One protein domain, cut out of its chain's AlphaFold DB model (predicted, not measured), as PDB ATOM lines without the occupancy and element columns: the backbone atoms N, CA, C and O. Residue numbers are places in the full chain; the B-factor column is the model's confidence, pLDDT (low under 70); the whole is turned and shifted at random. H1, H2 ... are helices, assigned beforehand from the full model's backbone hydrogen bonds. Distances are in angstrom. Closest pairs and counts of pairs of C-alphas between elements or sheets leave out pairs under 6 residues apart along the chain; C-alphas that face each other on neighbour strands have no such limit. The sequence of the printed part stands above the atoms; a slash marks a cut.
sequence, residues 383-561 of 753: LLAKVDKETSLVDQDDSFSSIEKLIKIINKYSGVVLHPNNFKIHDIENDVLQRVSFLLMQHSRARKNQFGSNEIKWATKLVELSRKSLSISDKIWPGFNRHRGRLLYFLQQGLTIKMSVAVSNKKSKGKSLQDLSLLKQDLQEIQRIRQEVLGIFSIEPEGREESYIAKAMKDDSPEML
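Overview. This is residues 383 to 561 of the 753 residues of the protein "Protein msta, isoform A" of Folsomia candida (UniProt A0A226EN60). Six helices, H1 to H6, follow one another, each folded back on the one before: H1 and H2 lie toward one end of the longest axis, H3 runs from beside them into the middle, where it crosses H4, and beyond it H4 and H6 both pack on the long helix H5 while staying apart from each other. H7 packs on the last part of H6, and little H8 ends the printed part beside H5. The printed part has 179 residues with eight named helices, H1 to H8 in that order, and no named strand; the class is all helix. It is compact, with a radius of gyration of the C-alphas of 17.4 A, and spans 53 by 40 by 31 A.

Arrangement. H1, residues 383 to 391, and H2, residues 400 to 413, form a hairpin at a shallow tilt of 13 degrees, the C-alphas of Thr 391 and Leu 406 closest at 7.1 A. H3, residues 423 to 446, forms a hairpin with H2 at a shallow tilt of 23 degrees, the C-alphas of Ile 403 and Val 432 closest at 6.0 A. H3 touches H1 with residues 424 to 428 alone, the C-alphas of Val 387 and Lys 424 closest at 7.3 A. H4, residues 453 to 476, forms a hairpin with H3 at a steep tilt of 41 degrees; the C-alphas of Leu 433 and Leu 462 come closest, 5.9 A. H5, residues 482 to 508, runs the opposite way to H4 at 34 degrees, a shallow tilt only just short of steep, in a hairpin; the C-alphas of Ala 459 and Gly 494 come closest, 4.3 A. H5 and H6, residues 513 to 537, form a hairpin at a shallow tilt of 25 degrees, the C-alphas of Gly 485 and Val 533 closest at 5.0 A. H4 and H6 are apart. H7, residues 545 to 554, touches H6 at a steep tilt of 47 degrees, the C-alphas of Phe 537 and Glu 546 closest at 5.4 A. H8, residues 558 to 561, only just touches H5, with 3 pairs of C-alphas within 8 A; those of Ser 500 and Glu 559 are closest, 7.3 A. In H2, H3, H6 and H7 every O i to N i+4 pair is within hydrogen-bond range; in H1 4 of 5 are, in H4 19 of 20, in H5 22 of 23, and H8 is too short for such a pair.

Along the chain. H1 begins at C-alpha 383, (41.836, 44.259, -41.621). H2 measures 20.1 A from first to last C-alpha, H3 34.8 A, H4 35.0 A, H5 40.8 A and H6 36.5 A. H8 ends at C-alpha 561, (17.691, 32.394, -0.911).

Size, cuts and confidence. The two C-alphas farthest apart, those of Ala 385 and Gly 510, are 54.7 A apart. The printed part has no cut and no long link. The mean pLDDT of the printed part is 87.1; residues 445 to 450, 505 to 517 and 556 to 561 are under 70.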
ATOM      1  N   LEU A 383      41.721  45.210 -42.731       95.69
ATOM      2  CA  LEU A 383      41.836  44.259 -41.621       95.69
ATOM      3  C   LEU A 383      40.503  44.115 -40.887       95.69
ATOM      4  O   LEU A 383      40.058  42.992 -40.655       95.69
ATOM      5  N   LEU A 384      39.853  45.236 -40.568       96.50
ATOM      6  CA  LEU A 384      38.566  45.250 -39.867       96.50
ATOM      7  C   LEU A 384      37.455  44.610 -40.718       96.50
ATOM      8  O   LEU A 384      36.706  43.775 -40.216       96.50
ATOM      9  N   ALA A 385      37.424  44.896 -42.023       96.69
ATOM     10  CA  ALA A 385      36.438  44.342 -42.953       96.69
ATOM     11  C   ALA A 385      36.490  42.804 -43.066       96.69
ATOM     12  O   ALA A 385      35.474  42.165 -43.340       96.69
ATOM     13  N   LYS A 386      37.657  42.179 -42.841       96.06
ATOM     14  CA  LYS A 386      37.775  40.708 -42.800       96.06
ATOM     15  C   LYS A 386      37.039  40.114 -41.602       96.06
ATOM     16  O   LYS A 386      36.385  39.084 -41.749       96.06
ATOM     17  N   VAL A 387      37.132  40.768 -40.444       97.06
ATOM     18  CA  VAL A 387      36.429  40.348 -39.226       97.06
ATOM     19  C   VAL A 387      34.924  40.502 -39.410       97.06
ATOM     20  O   VAL A 387      34.183  39.568 -39.112       97.06
ATOM     21  N   ASP A 388      34.485  41.624 -39.986       95.38
ATOM     22  CA  ASP A 388      33.068  41.869 -40.283       95.38
ATOM     23  C   ASP A 388      32.494  40.800 -41.216       95.38
ATOM     24  O   ASP A 388      31.462  40.203 -40.915       95.38
ATOM     25  N   LYS A 389      33.211  40.483 -42.301       96.62
ATOM     26  CA  LYS A 389      32.796  39.454 -43.262       96.62
ATOM     27  C   LYS A 389      32.672  38.066 -42.631       96.62
ATOM     28  O   LYS A 389      31.741  37.338 -42.954       96.62
ATOM     29  N   GLU A 390      33.609  37.660 -41.776       96.88
ATOM     30  CA  GLU A 390      33.515  36.351 -41.109       96.88
ATOM     31  C   GLU A 390      32.407  36.317 -40.058       96.88
ATOM     32  O   GLU A 390      31.707  35.313 -39.946       96.88
ATOM     33  N   THR A 391      32.210  37.418 -39.333       95.62
ATOM     34  CA  THR A 391      31.157  37.530 -38.317       95.62
ATOM     35  C   THR A 391      29.770  37.501 -38.958       95.62
ATOM     36  O   THR A 391      28.892  36.803 -38.460       95.62
ATOM     37  N   SER A 392      29.580  38.147 -40.117       94.00
ATOM     38  CA  SER A 392      28.298  38.143 -40.842       94.00
ATOM     39  C   SER A 392      27.873  36.772 -41.379       94.00
ATOM     40  O   SER A 392      26.724  36.602 -41.769       94.00
ATOM     41  N   LEU A 393      28.792  35.801 -41.441       94.69
ATOM     42  CA  LEU A 393      28.507  34.426 -41.873       94.69
ATOM     43  C   LEU A 393      28.059  33.518 -40.718       94.69
ATOM     44  O   LEU A 393      27.752  32.347 -40.947       94.69
ATOM     45  N   VAL A 394      28.077  34.012 -39.479       94.62
ATOM     46  CA  VAL A 394      27.569  33.269 -38.325       94.62
ATOM     47  C   VAL A 394      26.055  33.420 -38.262       94.62
ATOM     48  O   VAL A 394      25.523  34.520 -38.392       94.62
ATOM     49  N   ASP A 395      25.366  32.302 -38.042       90.81
ATOM     50  CA  ASP A 395      23.913  32.269 -37.921       90.81
ATOM     51  C   ASP A 395      23.444  33.186 -36.770       90.81
ATOM     52  O   ASP A 395      24.083  33.282 -35.716       90.81
ATOM     53  N   GLN A 396      22.322  33.882 -36.966       89.06
ATOM     54  CA  GLN A 396      21.753  34.814 -35.976       89.06
ATOM     55  C   GLN A 396      20.917  34.110 -34.890       89.06
ATOM     56  O   GLN A 396      20.170  34.754 -34.164       89.06
ATOM     57  N   ASP A 397      21.015  32.785 -34.777       89.19
ATOM     58  CA  ASP A 397      20.285  31.999 -33.790       89.19
ATOM     59  C   ASP A 397      20.978  31.986 -32.416       89.19
ATOM     60  O   ASP A 397      22.203  32.070 -32.273       89.19
ATOM     61  N   ASP A 398      20.173  31.800 -31.374       86.00
ATOM     62  CA  ASP A 398      20.651  31.608 -30.009       86.00
ATOM     63  C   ASP A 398      21.017  30.138 -29.765       86.00
ATOM     64  O   ASP A 398      20.376  29.444 -28.978       86.00
ATOM     65  N   SER A 399      22.040  29.625 -30.458       89.50
ATOM     66  CA  SER A 399      22.542  28.261 -30.250       89.50
ATOM     67  C   SER A 399      23.996  28.227 -29.789       89.50
ATOM     68  O   SER A 399      24.831  29.048 -30.171       89.50
ATOM     69  N   PHE A 400      24.344  27.210 -28.990       88.44
ATOM     70  CA  PHE A 400      25.735  26.993 -28.575       88.44
ATOM     71  C   PHE A 400      26.680  26.781 -29.767       88.44
ATOM     72  O   PHE A 400      27.847  27.149 -29.675       88.44
ATOM     73  N   SER A 401      26.188  26.241 -30.887       91.75
ATOM     74  CA  SER A 401      26.971  26.077 -32.120       91.75
ATOM     75  C   SER A 401      27.412  27.429 -32.684       91.75
ATOM     76  O   SER A 401      28.599  27.640 -32.945       91.75
ATOM     77  N   SER A 402      26.480  28.375 -32.807       94.31
ATOM     78  CA  SER A 402      26.763  29.723 -33.306       94.31
ATOM     79  C   SER A 402      27.673  30.497 -32.358       94.31
ATOM     80  O   SER A 402      28.647  31.105 -32.800       94.31
ATOM     81  N   ILE A 403      27.476  30.350 -31.044       95.19
ATOM     82  CA  ILE A 403      28.392  30.908 -30.040       95.19
ATOM     83  C   ILE A 403      29.811  30.332 -30.204       95.19
ATOM     84  O   ILE A 403      30.790  31.074 -30.158       95.19
ATOM     85  N   GLU A 404      29.965  29.026 -30.440       95.81
ATOM     86  CA  GLU A 404      31.286  28.430 -30.679       95.81
ATOM     87  C   GLU A 404      31.955  28.942 -31.960       95.81
ATOM     88  O   GLU A 404      33.181  29.096 -31.981       95.81
ATOM     89  N   LYS A 405      31.187  29.255 -33.013       97.44
ATOM     90  CA  LYS A 405      31.716  29.926 -34.214       97.44
ATOM     91  C   LYS A 405      32.256  31.320 -33.868       97.44
ATOM     92  O   LYS A 405      33.385  31.626 -34.248       97.44
ATOM     93  N   LEU A 406      31.524  32.117 -33.082       97.81
ATOM     94  CA  LEU A 406      31.984  33.436 -32.617       97.81
ATOM     95  C   LEU A 406      33.270  33.331 -31.779       97.81
ATOM     96  O   LEU A 406      34.223  34.074 -32.005       97.81
ATOM     97  N   ILE A 407      33.353  32.353 -30.870       97.62
ATOM     98  CA  ILE A 407      34.572  32.098 -30.081       97.62
ATOM     99  C   ILE A 407      35.767  31.742 -30.977       97.62
ATOM    100  O   ILE A 407      36.882  32.197 -30.719       97.62
ATOM    101  N   LYS A 408      35.565  30.963 -32.048       98.00
ATOM    102  CA  LYS A 408      36.634  30.665 -33.020       98.00
ATOM    103  C   LYS A 408      37.132  31.932 -33.717       98.00
ATOM    104  O   LYS A 408      38.340  32.072 -33.892       98.00
ATOM    105  N   ILE A 409      36.233  32.853 -34.068       98.12
ATOM    106  CA  ILE A 409      36.597  34.155 -34.649       98.12
ATOM    107  C   ILE A 409      37.398  34.980 -33.632       98.12
ATOM    108  O   ILE A 409      38.481  35.459 -33.968       98.12
ATOM    109  N   ILE A 410      36.946  35.072 -32.375       98.25
ATOM    110  CA  ILE A 410      37.690  35.763 -31.305       98.25
ATOM    111  C   ILE A 410      39.109  35.196 -31.189       98.25
ATOM    112  O   ILE A 410      40.068  35.956 -31.258       98.25
ATOM    113  N   ASN A 411      39.261  33.874 -31.084       97.56
ATOM    114  CA  ASN A 411      40.573  33.231 -30.934       97.56
ATOM    115  C   ASN A 411      41.488  33.426 -32.152       97.56
ATOM    116  O   ASN A 411      42.708  33.420 -32.012       97.56
ATOM    117  N   LYS A 412      40.915  33.583 -33.350       97.75
ATOM    118  CA  LYS A 412      41.664  33.815 -34.589       97.75
ATOM    119  C   LYS A 412      42.212  35.241 -34.684       97.75
ATOM    120  O   LYS A 412      43.300  35.432 -35.223       97.75
ATOM    121  N   TYR A 413      41.461  36.233 -34.207       98.06
ATOM    122  CA  TYR A 413      41.776  37.649 -34.424       98.06
ATOM    123  C   TYR A 413      42.317  38.368 -33.179       98.06
ATOM    124  O   TYR A 413      43.212  39.206 -33.313       98.06
ATOM    125  N   SER A 414      41.815  38.049 -31.985       97.62
ATOM    126  CA  SER A 414      42.185  38.688 -30.716       97.62
ATOM    127  C   SER A 414      43.627  38.368 -30.323       97.62
ATOM    128  O   SER A 414      44.013  37.207 -30.231       97.62
ATOM    129  N   GLY A 415      44.447  39.399 -30.116       95.69
ATOM    130  CA  GLY A 415      45.869  39.277 -29.777       95.69
ATOM    131  C   GLY A 415      46.786  38.926 -30.954       95.69
ATOM    132  O   GLY A 415      47.994  39.114 -30.840       95.69
ATOM    133  N   VAL A 416      46.228  38.478 -32.084       94.38
ATOM    134  CA  VAL A 416      46.978  38.066 -33.284       94.38
ATOM    135  C   VAL A 416      46.951  39.155 -34.354       94.38
ATOM    136  O   VAL A 416      47.995  39.609 -34.812       94.38
ATOM    137  N   VAL A 417      45.754  39.585 -34.755       95.88
ATOM    138  CA  VAL A 417      45.542  40.601 -35.803       95.88
ATOM    139  C   VAL A 417      45.066  41.910 -35.189       95.88
ATOM    140  O   VAL A 417      45.459  42.991 -35.622       95.88
ATOM    141  N   LEU A 418      44.214  41.816 -34.171       97.88
ATOM    142  CA  LEU A 418      43.649  42.947 -33.453       97.88
ATOM    143  C   LEU A 418      44.124  42.934 -32.006       97.88
ATOM    144  O   LEU A 418      44.342  41.863 -31.435       97.88
ATOM    145  N   HIS A 419      44.269  44.109 -31.392       97.94
ATOM    146  CA  HIS A 419      44.487  44.164 -29.951       97.94
ATOM    147  C   HIS A 419      43.330  43.433 -29.233       97.94
ATOM    148  O   HIS A 419      42.190  43.527 -29.698       97.94
ATOM    149  N   PRO A 420      43.559  42.720 -28.111       97.50
ATOM    150  CA  PRO A 420      42.496  41.967 -27.445       97.50
ATOM    151  C   PRO A 420      41.259  42.789 -27.068       97.50
ATOM    152  O   PRO A 420      40.159  42.252 -27.028       97.50
ATOM    153  N   ASN A 421      41.425  44.086 -26.817       97.75
ATOM    154  CA  ASN A 421      40.335  45.011 -26.481       97.75
ATOM    155  C   ASN A 421      39.789  45.786 -27.690       97.75
ATOM    156  O   ASN A 421      39.035  46.733 -27.496       97.75
ATOM    157  N   ASN A 422      40.200  45.455 -28.917       98.12
ATOM    158  CA  ASN A 422      39.710  46.144 -30.104       98.12
ATOM    159  C   ASN A 422      38.177  46.057 -30.187       98.12
ATOM    160  O   ASN A 422      37.605  45.003 -29.907       98.12
ATOM    161  N   PHE A 423      37.527  47.139 -30.612       97.62
ATOM    162  CA  PHE A 423      36.072  47.255 -30.653       97.62
ATOM    163  C   PHE A 423      35.391  46.116 -31.426       97.62
ATOM    164  O   PHE A 423      34.374  45.617 -30.971       97.62
ATOM    165  N   LYS A 424      35.990  45.597 -32.510       97.81
ATOM    166  CA  LYS A 424      35.432  44.444 -33.242       97.81
ATOM    167  C   LYS A 424      35.434  43.159 -32.418       97.81
ATOM    168  O   LYS A 424      34.499  42.373 -32.499       97.81
ATOM    169  N   ILE A 425      36.479  42.936 -31.618       98.19
ATOM    170  CA  ILE A 425      36.524  41.800 -30.686       98.19
ATOM    171  C   ILE A 425      35.485  42.007 -29.586       98.19
ATOM    172  O   ILE A 425      34.748  41.082 -29.260       98.19
ATOM    173  N   HIS A 426      35.398  43.226 -29.058       97.25
ATOM    174  CA  HIS A 426      34.437  43.591 -28.026       97.25
ATOM    175  C   HIS A 426      32.976  43.430 -28.487       97.25
ATOM    176  O   HIS A 426      32.153  42.932 -27.722       97.25
ATOM    177  N   ASP A 427      32.656  43.777 -29.737       96.44
ATOM    178  CA  ASP A 427      31.325  43.592 -30.329       96.44
ATOM    179  C   ASP A 427      30.941  42.105 -30.370       96.44
ATOM    180  O   ASP A 427      29.863  41.728 -29.909       96.44
ATOM    181  N   ILE A 428      31.856  41.241 -30.829       97.81
ATOM    182  CA  ILE A 428      31.643  39.784 -30.852       97.81
ATOM    183  C   ILE A 428      31.506  39.229 -29.425       97.81
ATOM    184  O   ILE A 428      30.666  38.371 -29.162       97.81
ATOM    185  N   GLU A 429      32.308  39.715 -28.474       97.62
ATOM    186  CA  GLU A 429      32.212  39.315 -27.066       97.62
ATOM    187  C   GLU A 429      30.873  39.718 -26.437       97.62
ATOM    188  O   GLU A 429      30.298  38.930 -25.686       97.62
ATOM    189  N   ASN A 430      30.348  40.902 -26.761       95.50
ATOM    190  CA  ASN A 430      29.034  41.350 -26.303       95.50
ATOM    191  C   ASN A 430      27.889  40.528 -26.915       95.50
ATOM    192  O   ASN A 430      26.901  40.269 -26.225       95.50
ATOM    193  N   ASP A 431      28.009  40.086 -28.169       95.50
ATOM    194  CA  ASP A 431      27.059  39.140 -28.773       95.50
ATOM    195  C   ASP A 431      27.080  37.799 -28.016       95.50
ATOM    196  O   ASP A 431      26.059  37.328 -27.511       95.50
ATOM    197  N   VAL A 432      28.276  37.246 -27.777       97.25
ATOM    198  CA  VAL A 432      28.448  36.028 -26.967       97.25
ATOM    199  C   VAL A 432      27.841  36.183 -25.567       97.25
ATOM    200  O   VAL A 432      27.136  35.282 -25.117       97.25
ATOM    201  N   LEU A 433      28.085  37.303 -24.874       97.25
ATOM    202  CA  LEU A 433      27.515  37.576 -23.547       97.25
ATOM    203  C   LEU A 433      25.978  37.514 -23.564       97.25
ATOM    204  O   LEU A 433      25.386  36.857 -22.704       97.25
ATOM    205  N   GLN A 434      25.343  38.151 -24.551       93.88
ATOM    206  CA  GLN A 434      23.885  38.189 -24.687       93.88
ATOM    207  C   GLN A 434      23.302  36.794 -24.956       93.88
ATOM    208  O   GLN A 434      22.448  36.338 -24.190       93.88
ATOM    209  N   ARG A 435      23.816  36.075 -25.965       94.38
ATOM    210  CA  ARG A 435      23.313  34.736 -26.330       94.38
ATOM    211  C   ARG A 435      23.536  33.709 -25.220       94.38
ATOM    212  O   ARG A 435      22.649  32.913 -24.910       94.38
ATOM    213  N   VAL A 436      24.705  33.739 -24.568       94.81
ATOM    214  CA  VAL A 436      24.996  32.860 -23.422       94.81
ATOM    215  C   VAL A 436      24.044  33.151 -22.267       94.81
ATOM    216  O   VAL A 436      23.490  32.211 -21.696       94.81
ATOM    217  N   SER A 437      23.829  34.427 -21.931       93.50
ATOM    218  CA  SER A 437      22.908  34.805 -20.858       93.50
ATOM    219  C   SER A 437      21.495  34.287 -21.126       93.50
ATOM    220  O   SER A 437      20.885  33.662 -20.256       93.50
ATOM    221  N   PHE A 438      20.997  34.478 -22.349       90.81
ATOM    222  CA  PHE A 438      19.683  33.996 -22.766       90.81
ATOM    223  C   PHE A 438      19.545  32.469 -22.633       90.81
ATOM    224  O   PHE A 438      18.603  31.981 -21.998       90.81
ATOM    225  N   LEU A 439      20.514  31.702 -23.145       89.88
ATOM    226  CA  LEU A 439      20.513  30.237 -23.066       89.88
ATOM    227  C   LEU A 439      20.571  29.716 -21.625       89.88
ATOM    228  O   LEU A 439      19.833  28.795 -21.261       89.88
ATOM    229  N   LEU A 440      21.409  30.318 -20.776       88.12
ATOM    230  CA  LEU A 440      21.512  29.932 -19.367       88.12
ATOM    231  C   LEU A 440      20.209  30.213 -18.604       88.12
ATOM    232  O   LEU A 440      19.798  29.392 -17.778       88.12
ATOM    233  N   MET A 441      19.515  31.316 -18.913       83.50
ATOM    234  CA  MET A 441      18.196  31.609 -18.338       83.50
ATOM    235  C   MET A 441      17.141  30.575 -18.745       83.50
ATOM    236  O   MET A 441      16.369  30.127 -17.892       83.50
ATOM    237  N   GLN A 442      17.105  30.160 -20.015       81.00
ATOM    238  CA  GLN A 442      16.177  29.116 -20.462       81.00
ATOM    239  C   GLN A 442      16.447  27.774 -19.767       81.00
ATOM    240  O   GLN A 442      15.519  27.125 -19.274       81.00
ATOM    241  N   HIS A 443      17.718  27.379 -19.667       77.75
ATOM    242  CA  HIS A 443      18.118  26.117 -19.044       77.75
ATOM    243  C   HIS A 443      17.799  26.079 -17.543       77.75
ATOM    244  O   HIS A 443      17.290  25.066 -17.053       77.75
ATOM    245  N   SER A 444      18.043  27.178 -16.816       72.50
ATOM    246  CA  SER A 444      17.701  27.297 -15.389       72.50
ATOM    247  C   SER A 444      16.208  27.042 -15.145       72.50
ATOM    248  O   SER A 444      15.861  26.235 -14.275       72.50
ATOM    249  N   ARG A 445      15.328  27.625 -15.978       69.69
ATOM    250  CA  ARG A 445      13.872  27.408 -15.912       69.69
ATOM    251  C   ARG A 445      13.481  25.961 -16.220       69.69
ATOM    252  O   ARG A 445      12.660  25.389 -15.505       69.69
ATOM    253  N   ALA A 446      14.073  25.357 -17.250       68.12
ATOM    254  CA  ALA A 446      13.714  24.012 -17.700       68.12
ATOM    255  C   ALA A 446      14.167  22.897 -16.736       68.12
ATOM    256  O   ALA A 446      13.440  21.927 -16.525       68.12
ATOM    257  N   ARG A 447      15.358  23.015 -16.133       63.38
ATOM    258  CA  ARG A 447      15.983  21.940 -15.330       63.38
ATOM    259  C   ARG A 447      15.895  22.129 -13.816       63.38
ATOM    260  O   ARG A 447      16.630  21.467 -13.084       63.38
ATOM    261  N   LYS A 448      15.024  23.020 -13.324       64.62
ATOM    262  CA  LYS A 448      14.894  23.333 -11.884       64.62
ATOM    263  C   LYS A 448      16.262  23.588 -11.223       64.62
ATOM    264  O   LYS A 448      16.526  23.092 -10.128       64.62
ATOM    265  N   ASN A 449      17.135  24.332 -11.908       63.28
ATOM    266  CA  ASN A 449      18.473  24.721 -11.432       63.28
ATOM    267  C   ASN A 449      19.502  23.593 -11.252       63.28
ATOM    268  O   ASN A 449      20.414  23.703 -10.431       63.28
ATOM    269  N   GLN A 450      19.399  22.518 -12.037       67.56
ATOM    270  CA  GLN A 450      20.494  21.561 -12.206       67.56
ATOM    271  C   GLN A 450      21.373  21.960 -13.399       67.56
ATOM    272  O   GLN A 450      20.900  22.005 -14.535       67.56
ATOM    273  N   PHE A 451      22.654  22.229 -13.138       76.69
ATOM    274  CA  PHE A 451      23.624  22.670 -14.146       76.69
ATOM    275  C   PHE A 451      24.594  21.539 -14.502       76.69
ATOM    276  O   PHE A 451      25.206  20.942 -13.614       76.69
ATOM    277  N   GLY A 452      24.728  21.244 -15.795       78.25
ATOM    278  CA  GLY A 452      25.685  20.279 -16.323       78.25
ATOM    279  C   GLY A 452      27.033  20.919 -16.665       78.25
ATOM    280  O   GLY A 452      27.287  22.099 -16.417       78.25
ATOM    281  N   SER A 453      27.921  20.123 -17.264       83.19
ATOM    282  CA  SER A 453      29.266  20.560 -17.666       83.19
ATOM    283  C   SER A 453      29.245  21.709 -18.680       83.19
ATOM    284  O   SER A 453      30.073  22.617 -18.597       83.19
ATOM    285  N   ASN A 454      28.284  21.702 -19.608       83.88
ATOM    286  CA  ASN A 454      28.160  22.740 -20.626       83.88
ATOM    287  C   ASN A 454      27.712  24.079 -20.015       83.88
ATOM    288  O   ASN A 454      28.301  25.114 -20.311       83.88
ATOM    289  N   GLU A 455      26.737  24.077 -19.103       85.12
ATOM    290  CA  GLU A 455      26.302  25.294 -18.408       85.12
ATOM    291  C   GLU A 455      27.437  25.907 -17.575       85.12
ATOM    292  O   GLU A 455      27.605  27.122 -17.563       85.12
ATOM    293  N   ILE A 456      28.271  25.080 -16.935       88.75
ATOM    294  CA  ILE A 456      29.446  25.543 -16.177       88.75
ATOM    295  C   ILE A 456      30.500  26.173 -17.096       88.75
ATOM    296  O   ILE A 456      31.066  27.219 -16.753       88.75
ATOM    297  N   LYS A 457      30.766  25.555 -18.258       93.12
ATOM    298  CA  LYS A 457      31.671  26.094 -19.289       93.12
ATOM    299  C   LYS A 457      31.225  27.501 -19.691       93.12
ATOM    300  O   LYS A 457      32.018  28.440 -19.622       93.12
ATOM    301  N   TRP A 458      29.951  27.663 -20.041       93.81
ATOM    302  CA  TRP A 458      29.423  28.944 -20.506       93.81
ATOM    303  C   TRP A 458      29.258  29.976 -19.394       93.81
ATOM    304  O   TRP A 458      29.606  31.133 -19.607       93.81
ATOM    305  N   ALA A 459      28.870  29.577 -18.180       93.56
ATOM    306  CA  ALA A 459      28.874  30.467 -17.018       93.56
ATOM    307  C   ALA A 459      30.287  30.985 -16.700       93.56
ATOM    308  O   ALA A 459      30.461  32.145 -16.331       93.56
ATOM    309  N   THR A 460      31.319  30.154 -16.880       95.62
ATOM    310  CA  THR A 460      32.718  30.583 -16.728       95.62
ATOM    311  C   THR A 460      33.104  31.604 -17.788       95.62
ATOM    312  O   THR A 460      33.689  32.630 -17.441       95.62
ATOM    313  N   LYS A 461      32.720  31.372 -19.050       95.88
ATOM    314  CA  LYS A 461      32.984  32.332 -20.125       95.88
ATOM    315  C   LYS A 461      32.232  33.649 -19.922       95.88
ATOM    316  O   LYS A 461      32.804  34.710 -20.151       95.88
ATOM    317  N   LEU A 462      31.000  33.589 -19.417       96.50
ATOM    318  CA  LEU A 462      30.194  34.761 -19.076       96.50
ATOM    319  C   LEU A 462      30.895  35.634 -18.023       96.50
ATOM    320  O   LEU A 462      30.990  36.844 -18.200       96.50
ATOM    321  N   VAL A 463      31.456  35.028 -16.967       97.69
ATOM    322  CA  VAL A 463      32.242  35.749 -15.944       97.69
ATOM    323  C   VAL A 463      33.499  36.383 -16.544       97.69
ATOM    324  O   VAL A 463      33.766  37.556 -16.290       97.69
ATOM    325  N   GLU A 464      34.270  35.627 -17.329       97.75
ATOM    326  CA  GLU A 464      35.516  36.095 -17.953       97.75
ATOM    327  C   GLU A 464      35.276  37.317 -18.851       97.75
ATOM    328  O   GLU A 464      35.892  38.368 -18.655       97.75
ATOM    329  N   LEU A 465      34.331  37.198 -19.788       98.25
ATOM    330  CA  LEU A 465      33.998  38.264 -20.729       98.25
ATOM    331  C   LEU A 465      33.384  39.474 -20.023       98.25
ATOM    332  O   LEU A 465      33.738  40.604 -20.348       98.25
ATOM    333  N   SER A 466      32.533  39.266 -19.010       98.50
ATOM    334  CA  SER A 466      31.943  40.380 -18.255       98.50
ATOM    335  C   SER A 466      33.012  41.183 -17.515       98.50
ATOM    336  O   SER A 466      32.995  42.408 -17.569       98.50
ATOM    337  N   ARG A 467      33.984  40.523 -16.865       98.06
ATOM    338  CA  ARG A 467      35.085  41.219 -16.170       98.06
ATOM    339  C   ARG A 467      35.985  41.986 -17.135       98.06
ATOM    340  O   ARG A 467      36.355  43.120 -16.839       98.06
ATOM    341  N   LYS A 468      36.316  41.393 -18.286       97.56
ATOM    342  CA  LYS A 468      37.088  42.067 -19.340       97.56
ATOM    343  C   LYS A 468      36.337  43.285 -19.889       97.56
ATOM    344  O   LYS A 468      36.909  44.359 -20.018       97.56
ATOM    345  N   SER A 469      35.049  43.131 -20.178       97.69
ATOM    346  CA  SER A 469      34.209  44.208 -20.706       97.69
ATOM    347  C   SER A 469      34.048  45.350 -19.691       97.69
ATOM    348  O   SER A 469      34.209  46.518 -20.043       97.69
ATOM    349  N   LEU A 470      33.864  45.022 -18.403       98.00
ATOM    350  CA  LEU A 470      33.825  46.005 -17.315       98.00
ATOM    351  C   LEU A 470      35.135  46.792 -17.200       98.00
ATOM    352  O   LEU A 470      35.076  48.009 -17.077       98.00
ATOM    353  N   SER A 471      36.302  46.148 -17.308       97.38
ATOM    354  CA  SER A 471      37.589  46.855 -17.195       97.38
ATOM    355  C   SER A 471      37.844  47.845 -18.340       97.38
ATOM    356  O   SER A 471      38.501  48.867 -18.139       97.38
ATOM    357  N   ILE A 472      37.298  47.575 -19.531       97.06
ATOM    358  CA  ILE A 472      37.290  48.520 -20.654       97.06
ATOM    359  C   ILE A 472      36.278  49.638 -20.375       97.06
ATOM    360  O   ILE A 472      36.631  50.818 -20.435       97.06
ATOM    361  N   SER A 473      35.036  49.281 -20.026       95.81
ATOM    362  CA  SER A 473      33.955  50.238 -19.758       95.81
ATOM    363  C   SER A 473      34.301  51.198 -18.619       95.81
ATOM    364  O   SER A 473      33.971  52.372 -18.713       95.81
ATOM    365  N   ASP A 474      35.011  50.755 -17.582       96.31
ATOM    366  CA  ASP A 474      35.446  51.602 -16.463       96.31
ATOM    367  C   ASP A 474      36.373  52.744 -16.900       96.31
ATOM    368  O   ASP A 474      36.467  53.758 -16.212       96.31
ATOM    369  N   LYS A 475      37.030  52.612 -18.057       96.81
ATOM    370  CA  LYS A 475      37.878  53.658 -18.638       96.81
ATOM    371  C   LYS A 475      37.128  54.554 -19.621       96.81
ATOM    372  O   LYS A 475      37.338  55.762 -19.619       96.81
ATOM    373  N   ILE A 476      36.281  53.979 -20.480       95.38
ATOM    374  CA  ILE A 476      35.671  54.713 -21.607       95.38
ATOM    375  C   ILE A 476      34.214  55.124 -21.380       95.38
ATOM    376  O   ILE A 476      33.740  56.051 -22.026       95.38
ATOM    377  N   TRP A 477      33.495  54.442 -20.492       95.81
ATOM    378  CA  TRP A 477      32.096  54.712 -20.165       95.81
ATOM    379  C   TRP A 477      31.803  54.368 -18.695       95.81
ATOM    380  O   TRP A 477      31.106  53.389 -18.396       95.81
ATOM    381  N   PRO A 478      32.391  55.130 -17.758       96.12
ATOM    382  CA  PRO A 478      32.418  54.759 -16.356       96.12
ATOM    383  C   PRO A 478      31.069  54.937 -15.660       96.12
ATOM    384  O   PRO A 478      30.190  55.698 -16.077       96.12
ATOM    385  N   GLY A 479      30.958  54.266 -14.515       95.69
ATOM    386  CA  GLY A 479      29.920  54.539 -13.537       95.69
ATOM    387  C   GLY A 479      28.520  54.106 -13.962       95.69
ATOM    388  O   GLY A 479      28.332  53.189 -14.755       95.69
ATOM    389  N   PHE A 480      27.506  54.721 -13.363       96.31
ATOM    390  CA  PHE A 480      26.150  54.216 -13.431       96.31
ATOM    391  C   PHE A 480      25.451  54.542 -14.758       96.31
ATOM    392  O   PHE A 480      24.700  55.514 -14.861       96.31
ATOM    393  N   ASN A 481      25.630  53.659 -15.733       94.25
ATOM    394  CA  ASN A 481      24.944  53.657 -17.019       94.25
ATOM    395  C   ASN A 481      24.365  52.265 -17.325       94.25
ATOM    396  O   ASN A 481      24.729  51.266 -16.698       94.25
ATOM    397  N   ARG A 482      23.456  52.193 -18.302       92.62
ATOM    398  CA  ARG A 482      22.749  50.954 -18.644       92.62
ATOM    399  C   ARG A 482      23.679  49.815 -19.055       92.62
ATOM    400  O   ARG A 482      23.474  48.681 -18.625       92.62
ATOM    401  N   HIS A 483      24.696  50.106 -19.864       93.94
ATOM    402  CA  HIS A 483      25.639  49.101 -20.352       93.94
ATOM    403  C   HIS A 483      26.369  48.419 -19.192       93.94
ATOM    404  O   HIS A 483      26.370  47.191 -19.104       93.94
ATOM    405  N   ARG A 484      26.864  49.202 -18.227       96.56
ATOM    406  CA  ARG A 484      27.444  48.667 -16.994       96.56
ATOM    407  C   ARG A 484      26.464  47.774 -16.235       96.56
ATOM    408  O   ARG A 484      26.841  46.684 -15.814       96.56
ATOM    409  N   GLY A 485      25.209  48.203 -16.091       96.56
ATOM    410  CA  GLY A 485      24.169  47.393 -15.453       96.56
ATOM    411  C   GLY A 485      23.992  46.024 -16.121       96.56
ATOM    412  O   GLY A 485      23.898  45.015 -15.423       96.56
ATOM    413  N   ARG A 486      24.031  45.960 -17.463       95.38
ATOM    414  CA  ARG A 486      23.938  44.694 -18.216       95.38
ATOM    415  C   ARG A 486      25.159  43.803 -17.990       95.38
ATOM    416  O   ARG A 486      25.000  42.623 -17.693       95.38
ATOM    417  N   LEU A 487      26.368  44.359 -18.056       97.62
ATOM    418  CA  LEU A 487      27.599  43.601 -17.797       97.62
ATOM    419  C   LEU A 487      27.652  43.044 -16.370       97.62
ATOM    420  O   LEU A 487      28.033  41.894 -16.156       97.62
ATOM    421  N   LEU A 488      27.235  43.844 -15.388       97.75
ATOM    422  CA  LEU A 488      27.127  43.420 -13.995       97.75
ATOM    423  C   LEU A 488      26.061  42.332 -13.816       97.75
ATOM    424  O   LEU A 488      26.284  41.372 -13.078       97.75
ATOM    425  N   TYR A 489      24.935  42.429 -14.525       95.62
ATOM    426  CA  TYR A 489      23.916  41.384 -14.541       95.62
ATOM    427  C   TYR A 489      24.459  40.055 -15.099       95.62
ATOM    428  O   TYR A 489      24.295  39.013 -14.459       95.62
ATOM    429  N   PHE A 490      25.176  40.083 -16.227       96.50
ATOM    430  CA  PHE A 490      25.835  38.899 -16.793       96.50
ATOM    431  C   PHE A 490      26.874  38.304 -15.834       96.50
ATOM    432  O   PHE A 490      26.877  37.096 -15.583       96.50
ATOM    433  N   LEU A 491      27.711  39.153 -15.229       97.25
ATOM    434  CA  LEU A 491      28.696  38.732 -14.237       97.25
ATOM    435  C   LEU A 491      28.025  38.017 -13.059       97.25
ATOM    436  O   LEU A 491      28.432  36.915 -12.686       97.25
ATOM    437  N   GLN A 492      26.972  38.616 -12.500       93.12
ATOM    438  CA  GLN A 492      26.209  38.038 -11.400       93.12
ATOM    439  C   GLN A 492      25.613  36.682 -11.780       93.12
ATOM    440  O   GLN A 492      25.733  35.732 -11.010       93.12
ATOM    441  N   GLN A 493      24.995  36.573 -12.958       91.62
ATOM    442  CA  GLN A 493      24.398  35.326 -13.431       91.62
ATOM    443  C   GLN A 493      25.439  34.197 -13.484       91.62
ATOM    444  O   GLN A 493      25.215  33.114 -12.934       91.62
ATOM    445  N   GLY A 494      26.606  34.462 -14.077       92.88
ATOM    446  CA  GLY A 494      27.687  33.483 -14.171       92.88
ATOM    447  C   GLY A 494      28.241  33.077 -12.799       92.88
ATOM    448  O   GLY A 494      28.425  31.886 -12.534       92.88
ATOM    449  N   LEU A 495      28.447  34.042 -11.896       91.50
ATOM    450  CA  LEU A 495      28.908  33.781 -10.528       91.50
ATOM    451  C   LEU A 495      27.899  32.939  -9.733       91.50
ATOM    452  O   LEU A 495      28.293  31.958  -9.101       91.50
ATOM    453  N   THR A 496      26.600  33.249  -9.812       86.81
ATOM    454  CA  THR A 496      25.543  32.490  -9.125       86.81
ATOM    455  C   THR A 496      25.504  31.028  -9.580       86.81
ATOM    456  O   THR A 496      25.406  30.128  -8.739       86.81
ATOM    457  N   ILE A 497      25.634  30.759 -10.884       86.25
ATOM    458  CA  ILE A 497      25.660  29.388 -11.425       86.25
ATOM    459  C   ILE A 497      26.893  28.632 -10.917       86.25
ATOM    460  O   ILE A 497      26.766  27.532 -10.372       86.25
ATOM    461  N   LYS A 498      28.086  29.233 -11.032       86.25
ATOM    462  CA  LYS A 498      29.340  28.618 -10.564       86.25
ATOM    463  C   LYS A 498      29.297  28.306  -9.069       86.25
ATOM    464  O   LYS A 498      29.671  27.204  -8.662       86.25
ATOM    465  N   MET A 499      28.793  29.239  -8.265       83.06
ATOM    466  CA  MET A 499      28.652  29.059  -6.823       83.06
ATOM    467  C   MET A 499      27.656  27.935  -6.491       83.06
ATOM    468  O   MET A 499      27.947  27.080  -5.655       83.06
ATOM    469  N   SER A 500      26.519  27.873  -7.190       78.31
ATOM    470  CA  SER A 500      25.498  26.830  -6.998       78.31
ATOM    471  C   SER A 500      26.036  25.422  -7.279       78.31
ATOM    472  O   SER A 500      25.750  24.473  -6.541       78.31
ATOM    473  N   VAL A 501      26.871  25.283  -8.310       78.69
ATOM    474  CA  VAL A 501      27.553  24.024  -8.642       78.69
ATOM    475  C   VAL A 501      28.603  23.666  -7.594       78.69
ATOM    476  O   VAL A 501      28.637  22.525  -7.130       78.69
ATOM    477  N   ALA A 502      29.429  24.629  -7.173       77.12
ATOM    478  CA  ALA A 502      30.441  24.408  -6.140       77.12
ATOM    479  C   ALA A 502      29.812  23.918  -4.826       77.12
ATOM    480  O   ALA A 502      30.318  22.990  -4.193       77.12
ATOM    481  N   VAL A 503      28.667  24.491  -4.447       73.19
ATOM    482  CA  VAL A 503      27.868  24.066  -3.292       73.19
ATOM    483  C   VAL A 503      27.308  22.654  -3.473       73.19
ATOM    484  O   VAL A 503      27.377  21.846  -2.545       73.19
ATOM    485  N   SER A 504      26.748  22.351  -4.645       71.06
ATOM    486  CA  SER A 504      26.085  21.069  -4.911       71.06
ATOM    487  C   SER A 504      27.079  19.906  -4.954       71.06
ATOM    488  O   SER A 504      26.846  18.882  -4.315       71.06
ATOM    489  N   ASN A 505      28.232  20.089  -5.605       66.94
ATOM    490  CA  ASN A 505      29.280  19.067  -5.692       66.94
ATOM    491  C   ASN A 505      29.925  18.776  -4.323       66.94
ATOM    492  O   ASN A 505      30.268  17.629  -4.025       66.94
ATOM    493  N   LYS A 506      30.037  19.787  -3.449       59.94
ATOM    494  CA  LYS A 506      30.628  19.663  -2.102       59.94
ATOM    495  C   LYS A 506      29.670  19.122  -1.031       59.94
ATOM    496  O   LYS A 506      30.102  18.895   0.093       59.94
ATOM    497  N   LYS A 507      28.401  18.825  -1.352       52.00
ATOM    498  CA  LYS A 507      27.538  18.010  -0.466       52.00
ATOM    499  C   LYS A 507      28.031  16.556  -0.325       52.00
ATOM    500  O   LYS A 507      27.534  15.847   0.541       52.00
ATOM    501  N   SER A 508      29.012  16.126  -1.133       44.69
ATOM    502  CA  SER A 508      29.555  14.756  -1.148       44.69
ATOM    503  C   SER A 508      30.811  14.527  -0.288       44.69
ATOM    504  O   SER A 508      31.142  13.379  -0.005       44.69
ATOM    505  N   LYS A 509      31.515  15.580   0.156       44.34
ATOM    506  CA  LYS A 509      32.734  15.478   0.982       44.34
ATOM    507  C   LYS A 509      32.727  16.609   2.008       44.34
ATOM    508  O   LYS A 509      32.585  17.764   1.620       44.34
ATOM    509  N   GLY A 510      32.811  16.272   3.298       50.22
ATOM    510  CA  GLY A 510      32.737  17.218   4.421       50.22
ATOM    511  C   GLY A 510      33.537  18.506   4.180       50.22
ATOM    512  O   GLY A 510      34.630  18.474   3.620       50.22
ATOM    513  N   LYS A 511      32.956  19.654   4.542       54.00
ATOM    514  CA  LYS A 511      33.495  20.972   4.182       54.00
ATOM    515  C   LYS A 511      34.718  21.331   5.034       54.00
ATOM    516  O   LYS A 511      34.630  21.276   6.259       54.00
ATOM    517  N   SER A 512      35.802  21.788   4.406       56.06
ATOM    518  CA  SER A 512      36.893  22.471   5.113       56.06
ATOM    519  C   SER A 512      36.504  23.923   5.451       56.06
ATOM    520  O   SER A 512      35.652  24.524   4.791       56.06
ATOM    521  N   LEU A 513      37.126  24.509   6.480       51.25
ATOM    522  CA  LEU A 513      36.887  25.901   6.897       51.25
ATOM    523  C   LEU A 513      37.266  26.913   5.793       51.25
ATOM    524  O   LEU A 513      36.605  27.936   5.618       51.25
ATOM    525  N   GLN A 514      38.301  26.590   5.011       58.00
ATOM    526  CA  GLN A 514      38.820  27.425   3.926       58.00
ATOM    527  C   GLN A 514      37.846  27.485   2.738       58.00
ATOM    528  O   GLN A 514      37.597  28.563   2.198       58.00
ATOM    529  N   ASP A 515      37.191  26.367   2.405       64.50
ATOM    530  CA  ASP A 515      36.183  26.297   1.337       64.50
ATOM    531  C   ASP A 515      34.969  27.199   1.579       64.50
ATOM    532  O   ASP A 515      34.369  27.726   0.642       64.50
ATOM    533  N   LEU A 516      34.579  27.356   2.842       65.88
ATOM    534  CA  LEU A 516      33.426  28.160   3.223       65.88
ATOM    535  C   LEU A 516      33.745  29.663   3.261       65.88
ATOM    536  O   LEU A 516      32.875  30.477   2.949       65.88
ATOM    537  N   SER A 517      34.993  30.029   3.570       69.25
ATOM    538  CA  SER A 517      35.459  31.419   3.509       69.25
ATOM    539  C   SER A 517      35.451  31.980   2.079       69.25
ATOM    540  O   SER A 517      34.978  33.095   1.866       69.25
ATOM    541  N   LEU A 518      35.863  31.172   1.095       74.00
ATOM    542  CA  LEU A 518      35.811  31.521  -0.329       74.00
ATOM    543  C   LEU A 518      34.362  31.680  -0.812       74.00
ATOM    544  O   LEU A 518      34.018  32.690  -1.414       74.00
ATOM    545  N   LEU A 519      33.472  30.750  -0.439       73.31
ATOM    546  CA  LEU A 519      32.038  30.858  -0.745       73.31
ATOM    547  C   LEU A 519      31.405  32.128  -0.150       73.31
ATOM    548  O   LEU A 519      30.524  32.728  -0.763       73.31
ATOM    549  N   LYS A 520      31.842  32.560   1.039       75.25
ATOM    550  CA  LYS A 520      31.388  33.824   1.635       75.25
ATOM    551  C   LYS A 520      31.840  35.031   0.809       75.25
ATOM    552  O   LYS A 520      31.036  35.938   0.609       75.25
ATOM    553  N   GLN A 521      33.086  35.047   0.338       81.81
ATOM    554  CA  GLN A 521      33.605  36.126  -0.509       81.81
ATOM    555  C   GLN A 521      32.851  36.207  -1.843       81.81
ATOM    556  O   GLN A 521      32.403  37.294  -2.211       81.81
ATOM    557  N   ASP A 522      32.624  35.065  -2.500       82.31
ATOM    558  CA  ASP A 522      31.856  34.983  -3.749       82.31
ATOM    559  C   ASP A 522      30.424  35.513  -3.565       82.31
ATOM    560  O   ASP A 522      29.925  36.299  -4.370       82.31
ATOM    561  N   LEU A 523      29.758  35.139  -2.465       82.00
ATOM    562  CA  LEU A 523      28.403  35.611  -2.176       82.00
ATOM    563  C   LEU A 523      28.353  37.116  -1.896       82.00
ATOM    564  O   LEU A 523      27.439  37.795  -2.363       82.00
ATOM    565  N   GLN A 524      29.328  37.648  -1.158       84.50
ATOM    566  CA  GLN A 524      29.436  39.087  -0.915       84.50
ATOM    567  C   GLN A 524      29.682  39.858  -2.216       84.50
ATOM    568  O   GLN A 524      29.118  40.935  -2.401       84.50
ATOM    569  N   GLU A 525      30.488  39.312  -3.131       91.69
ATOM    570  CA  GLU A 525      30.667  39.887  -4.464       91.69
ATOM    571  C   GLU A 525      29.337  39.921  -5.228       91.69
ATOM    572  O   GLU A 525      28.930  40.990  -5.683       91.69
ATOM    573  N   ILE A 526      28.615  38.796  -5.290       89.56
ATOM    574  CA  ILE A 526      27.295  38.713  -5.934       89.56
ATOM    575  C   ILE A 526      26.328  39.746  -5.342       89.56
ATOM    576  O   ILE A 526      25.642  40.443  -6.087       89.56
ATOM    577  N   GLN A 527      26.269  39.879  -4.015       86.56
ATOM    578  CA  GLN A 527      25.383  40.836  -3.344       86.56
ATOM    579  C   GLN A 527      25.731  42.293  -3.679       86.56
ATOM    580  O   GLN A 527      24.824  43.070  -3.978       86.56
ATOM    581  N   ARG A 528      27.022  42.660  -3.690       91.75
ATOM    582  CA  ARG A 528      27.464  44.005  -4.103       91.75
ATOM    583  C   ARG A 528      27.074  44.301  -5.548       91.75
ATOM    584  O   ARG A 528      26.496  45.350  -5.818       91.75
ATOM    585  N   ILE A 529      27.315  43.350  -6.452       95.00
ATOM    586  CA  ILE A 529      26.931  43.471  -7.862       95.00
ATOM    587  C   ILE A 529      25.415  43.678  -7.985       95.00
ATOM    588  O   ILE A 529      24.975  44.587  -8.683       95.00
ATOM    589  N   ARG A 530      24.600  42.889  -7.268       91.25
ATOM    590  CA  ARG A 530      23.133  43.041  -7.277       91.25
ATOM    591  C   ARG A 530      22.692  44.427  -6.818       91.25
ATOM    592  O   ARG A 530      21.815  45.013  -7.446       91.25
ATOM    593  N   GLN A 531      23.282  44.951  -5.743       91.75
ATOM    594  CA  GLN A 531      22.965  46.292  -5.239       91.75
ATOM    595  C   GLN A 531      23.278  47.374  -6.276       91.75
ATOM    596  O   GLN A 531      22.468  48.276  -6.484       91.75
ATOM    597  N   GLU A 532      24.413  47.258  -6.964       94.94
ATOM    598  CA  GLU A 532      24.796  48.194  -8.018       94.94
ATOM    599  C   GLU A 532      23.855  48.108  -9.230       94.94
ATOM    600  O   GLU A 532      23.341  49.134  -9.675       94.94
ATOM    601  N   VAL A 533      23.529  46.897  -9.703       95.62
ATOM    602  CA  VAL A 533      22.553  46.693 -10.791       95.62
ATOM    603  C   VAL A 533      21.195  47.294 -10.429       95.62
ATOM    604  O   VAL A 533      20.605  48.004 -11.239       95.62
ATOM    605  N   LEU A 534      20.710  47.084  -9.201       92.69
ATOM    606  CA  LEU A 534      19.468  47.694  -8.724       92.69
ATOM    607  C   LEU A 534      19.557  49.225  -8.691       92.69
ATOM    608  O   LEU A 534      18.601  49.897  -9.077       92.69
ATOM    609  N   GLY A 535      20.697  49.791  -8.290       91.94
ATOM    610  CA  GLY A 535      20.949  51.234  -8.346       91.94
ATOM    611  C   GLY A 535      20.936  51.803  -9.772       91.94
ATOM    612  O   GLY A 535      20.552  52.957  -9.969       91.94
ATOM    613  N   ILE A 536      21.306  51.007 -10.778       95.19
ATOM    614  CA  ILE A 536      21.306  51.407 -12.192       95.19
ATOM    615  C   ILE A 536      19.923  51.221 -12.826       95.19
ATOM    616  O   ILE A 536      19.396  52.164 -13.404       95.19
ATOM    617  N   PHE A 537      19.324  50.037 -12.713       93.81
ATOM    618  CA  PHE A 537      18.126  49.659 -13.466       93.81
ATOM    619  C   PHE A 537      16.803  50.079 -12.816       93.81
ATOM    620  O   PHE A 537      15.794  50.179 -13.505       93.81
ATOM    621  N   SER A 538      16.768  50.360 -11.507       89.62
ATOM    622  CA  SER A 538      15.511  50.722 -10.822       89.62
ATOM    623  C   SER A 538      14.883  52.042 -11.282       89.62
ATOM    624  O   SER A 538      13.719  52.291 -10.967       89.62
ATOM    625  N   ILE A 539      15.640  52.874 -11.999       87.56
ATOM    626  CA  ILE A 539      15.165  54.144 -12.560       87.56
ATOM    627  C   ILE A 539      14.663  54.012 -14.000       87.56
ATOM    628  O   ILE A 539      14.006  54.933 -14.482       87.56
ATOM    629  N   GLU A 540      14.982  52.908 -14.683       88.25
ATOM    630  CA  GLU A 540      14.608  52.689 -16.080       88.25
ATOM    631  C   GLU A 540      13.075  52.638 -16.210       88.25
ATOM    632  O   GLU A 540      12.401  52.016 -15.371       88.25
ATOM    633  N   PRO A 541      12.500  53.295 -17.234       84.12
ATOM    634  CA  PRO A 541      11.056  53.346 -17.409       84.12
ATOM    635  C   PRO A 541      10.476  51.944 -17.613       84.12
ATOM    636  O   PRO A 541      11.104  51.045 -18.182       84.12
ATOM    637  N   GLU A 542       9.246  51.759 -17.143       80.12
ATOM    638  CA  GLU A 542       8.502  50.522 -17.360       80.12
ATOM    639  C   GLU A 542       8.299  50.270 -18.864       80.12
ATOM    640  O   GLU A 542       8.043  51.199 -19.625       80.12
ATOM    641  N   GLY A 543       8.453  49.014 -19.292       73.75
ATOM    642  CA  GLY A 543       8.486  48.624 -20.708       73.75
ATOM    643  C   GLY A 543       9.878  48.225 -21.200       73.75
ATOM    644  O   GLY A 543       9.980  47.389 -22.099       73.75
ATOM    645  N   ARG A 544      10.948  48.730 -20.569       79.75
ATOM    646  CA  ARG A 544      12.329  48.304 -20.850       79.75
ATOM    647  C   ARG A 544      12.698  47.031 -20.103       79.75
ATOM    648  O   ARG A 544      12.305  46.849 -18.948       79.75
ATOM    649  N   GLU A 545      13.517  46.199 -20.739       84.00
ATOM    650  CA  GLU A 545      14.026  44.945 -20.178       84.00
ATOM    651  C   GLU A 545      14.680  45.159 -18.806       84.00
ATOM    652  O   GLU A 545      14.390  44.438 -17.853       84.00
ATOM    653  N   GLU A 546      15.473  46.219 -18.661       89.69
ATOM    654  CA  GLU A 546      16.172  46.565 -17.424       89.69
ATOM    655  C   GLU A 546      15.225  46.818 -16.257       89.69
ATOM    656  O   GLU A 546      15.498  46.384 -15.137       89.69
ATOM    657  N   SER A 547      14.090  47.473 -16.507       87.81
ATOM    658  CA  SER A 547      13.088  47.716 -15.470       87.81
ATOM    659  C   SER A 547      12.499  46.391 -14.964       87.81
ATOM    660  O   SER A 547      12.315  46.205 -13.757       87.81
ATOM    661  N   TYR A 548      12.290  45.412 -15.852       84.94
ATOM    662  CA  TYR A 548      11.867  44.062 -15.465       84.94
ATOM    663  C   TYR A 548      12.970  43.276 -14.754       84.94
ATOM    664  O   TYR A 548      12.681  42.620 -13.752       84.94
ATOM    665  N   ILE A 549      14.224  43.374 -15.211       87.62
ATOM    666  CA  ILE A 549      15.375  42.769 -14.530       87.62
ATOM    667  C   ILE A 549      15.472  43.316 -13.102       87.62
ATOM    668  O   ILE A 549      15.552  42.536 -12.156       87.62
ATOM    669  N   ALA A 550      15.376  44.635 -12.910       89.50
ATOM    670  CA  ALA A 550      15.394  45.244 -11.583       89.50
ATOM    671  C   ALA A 550      14.252  44.741 -10.695       89.50
ATOM    672  O   ALA A 550      14.488  44.417  -9.532       89.50
ATOM    673  N   LYS A 551      13.022  44.653 -11.224       86.12
ATOM    674  CA  LYS A 551      11.876  44.088 -10.492       86.12
ATOM    675  C   LYS A 551      12.154  42.636 -10.079       86.12
ATOM    676  O   LYS A 551      12.021  42.320  -8.904       86.12
ATOM    677  N   ALA A 552      12.628  41.798 -11.000       82.75
ATOM    678  CA  ALA A 552      12.959  40.398 -10.729       82.75
ATOM    679  C   ALA A 552      14.148  40.222  -9.769       82.75
ATOM    680  O   ALA A 552      14.235  39.213  -9.082       82.75
ATOM    681  N   MET A 553      15.074  41.182  -9.715       83.94
ATOM    682  CA  MET A 553      16.217  41.161  -8.799       83.94
ATOM    683  C   MET A 553      15.893  41.669  -7.390       83.94
ATOM    684  O   MET A 553      16.653  41.376  -6.466       83.94
ATOM    685  N   LYS A 554      14.809  42.438  -7.212       79.25
ATOM    686  CA  LYS A 554      14.340  42.850  -5.877       79.25
ATOM    687  C   LYS A 554      13.847  41.660  -5.065       79.25
ATOM    688  O   LYS A 554      14.070  41.626  -3.859       79.25
ATOM    689  N   ASP A 555      13.225  40.699  -5.734       74.50
ATOM    690  CA  ASP A 555      12.874  39.424  -5.133       74.50
ATOM    691  C   ASP A 555      14.106  38.507  -5.184       74.50
ATOM    692  O   ASP A 555      14.723  38.308  -6.236       74.50
ATOM    693  N   ASP A 556      14.522  37.965  -4.036       67.31
ATOM    694  CA  ASP A 556      15.600  36.978  -4.029       67.31
ATOM    695  C   ASP A 556      15.127  35.726  -4.774       67.31
ATOM    696  O   ASP A 556      14.109  35.116  -4.435       67.31
ATOM    697  N   SER A 557      15.894  35.317  -5.786       65.88
ATOM    698  CA  SER A 557      15.627  34.068  -6.489       65.88
ATOM    699  C   SER A 557      15.783  32.876  -5.529       65.88
ATOM    700  O   SER A 557      16.515  32.976  -4.538       65.88
ATOM    701  N   PRO A 558      15.145  31.719  -5.788       64.88
ATOM    702  CA  PRO A 558      15.309  30.532  -4.948       64.88
ATOM    703  C   PRO A 558      16.779  30.138  -4.735       64.88
ATOM    704  O   PRO A 558      17.149  29.674  -3.659       64.88
ATOM    705  N   GLU A 559      17.630  30.370  -5.737       64.62
ATOM    706  CA  GLU A 559      19.073  30.133  -5.670       64.62
ATOM    707  C   GLU A 559      19.736  31.129  -4.720       64.62
ATOM    708  O   GLU A 559      20.504  30.716  -3.857       64.62
ATOM    709  N   MET A 560      19.401  32.419  -4.806       67.75
ATOM    710  CA  MET A 560      19.910  33.436  -3.881       67.75
ATOM    711  C   MET A 560      19.457  33.183  -2.442       67.75
ATOM    712  O   MET A 560      20.285  33.231  -1.532       67.75
ATOM    713  N   LEU A 561      18.191  32.814  -2.224       68.31
ATOM    714  CA  LEU A 561      17.691  32.394  -0.911       68.31
ATOM    715  C   LEU A 561      18.450  31.166  -0.394       68.31
ATOM    716  O   LEU A 561      18.830  31.117   0.778       68.31
TER     717      LEU A 561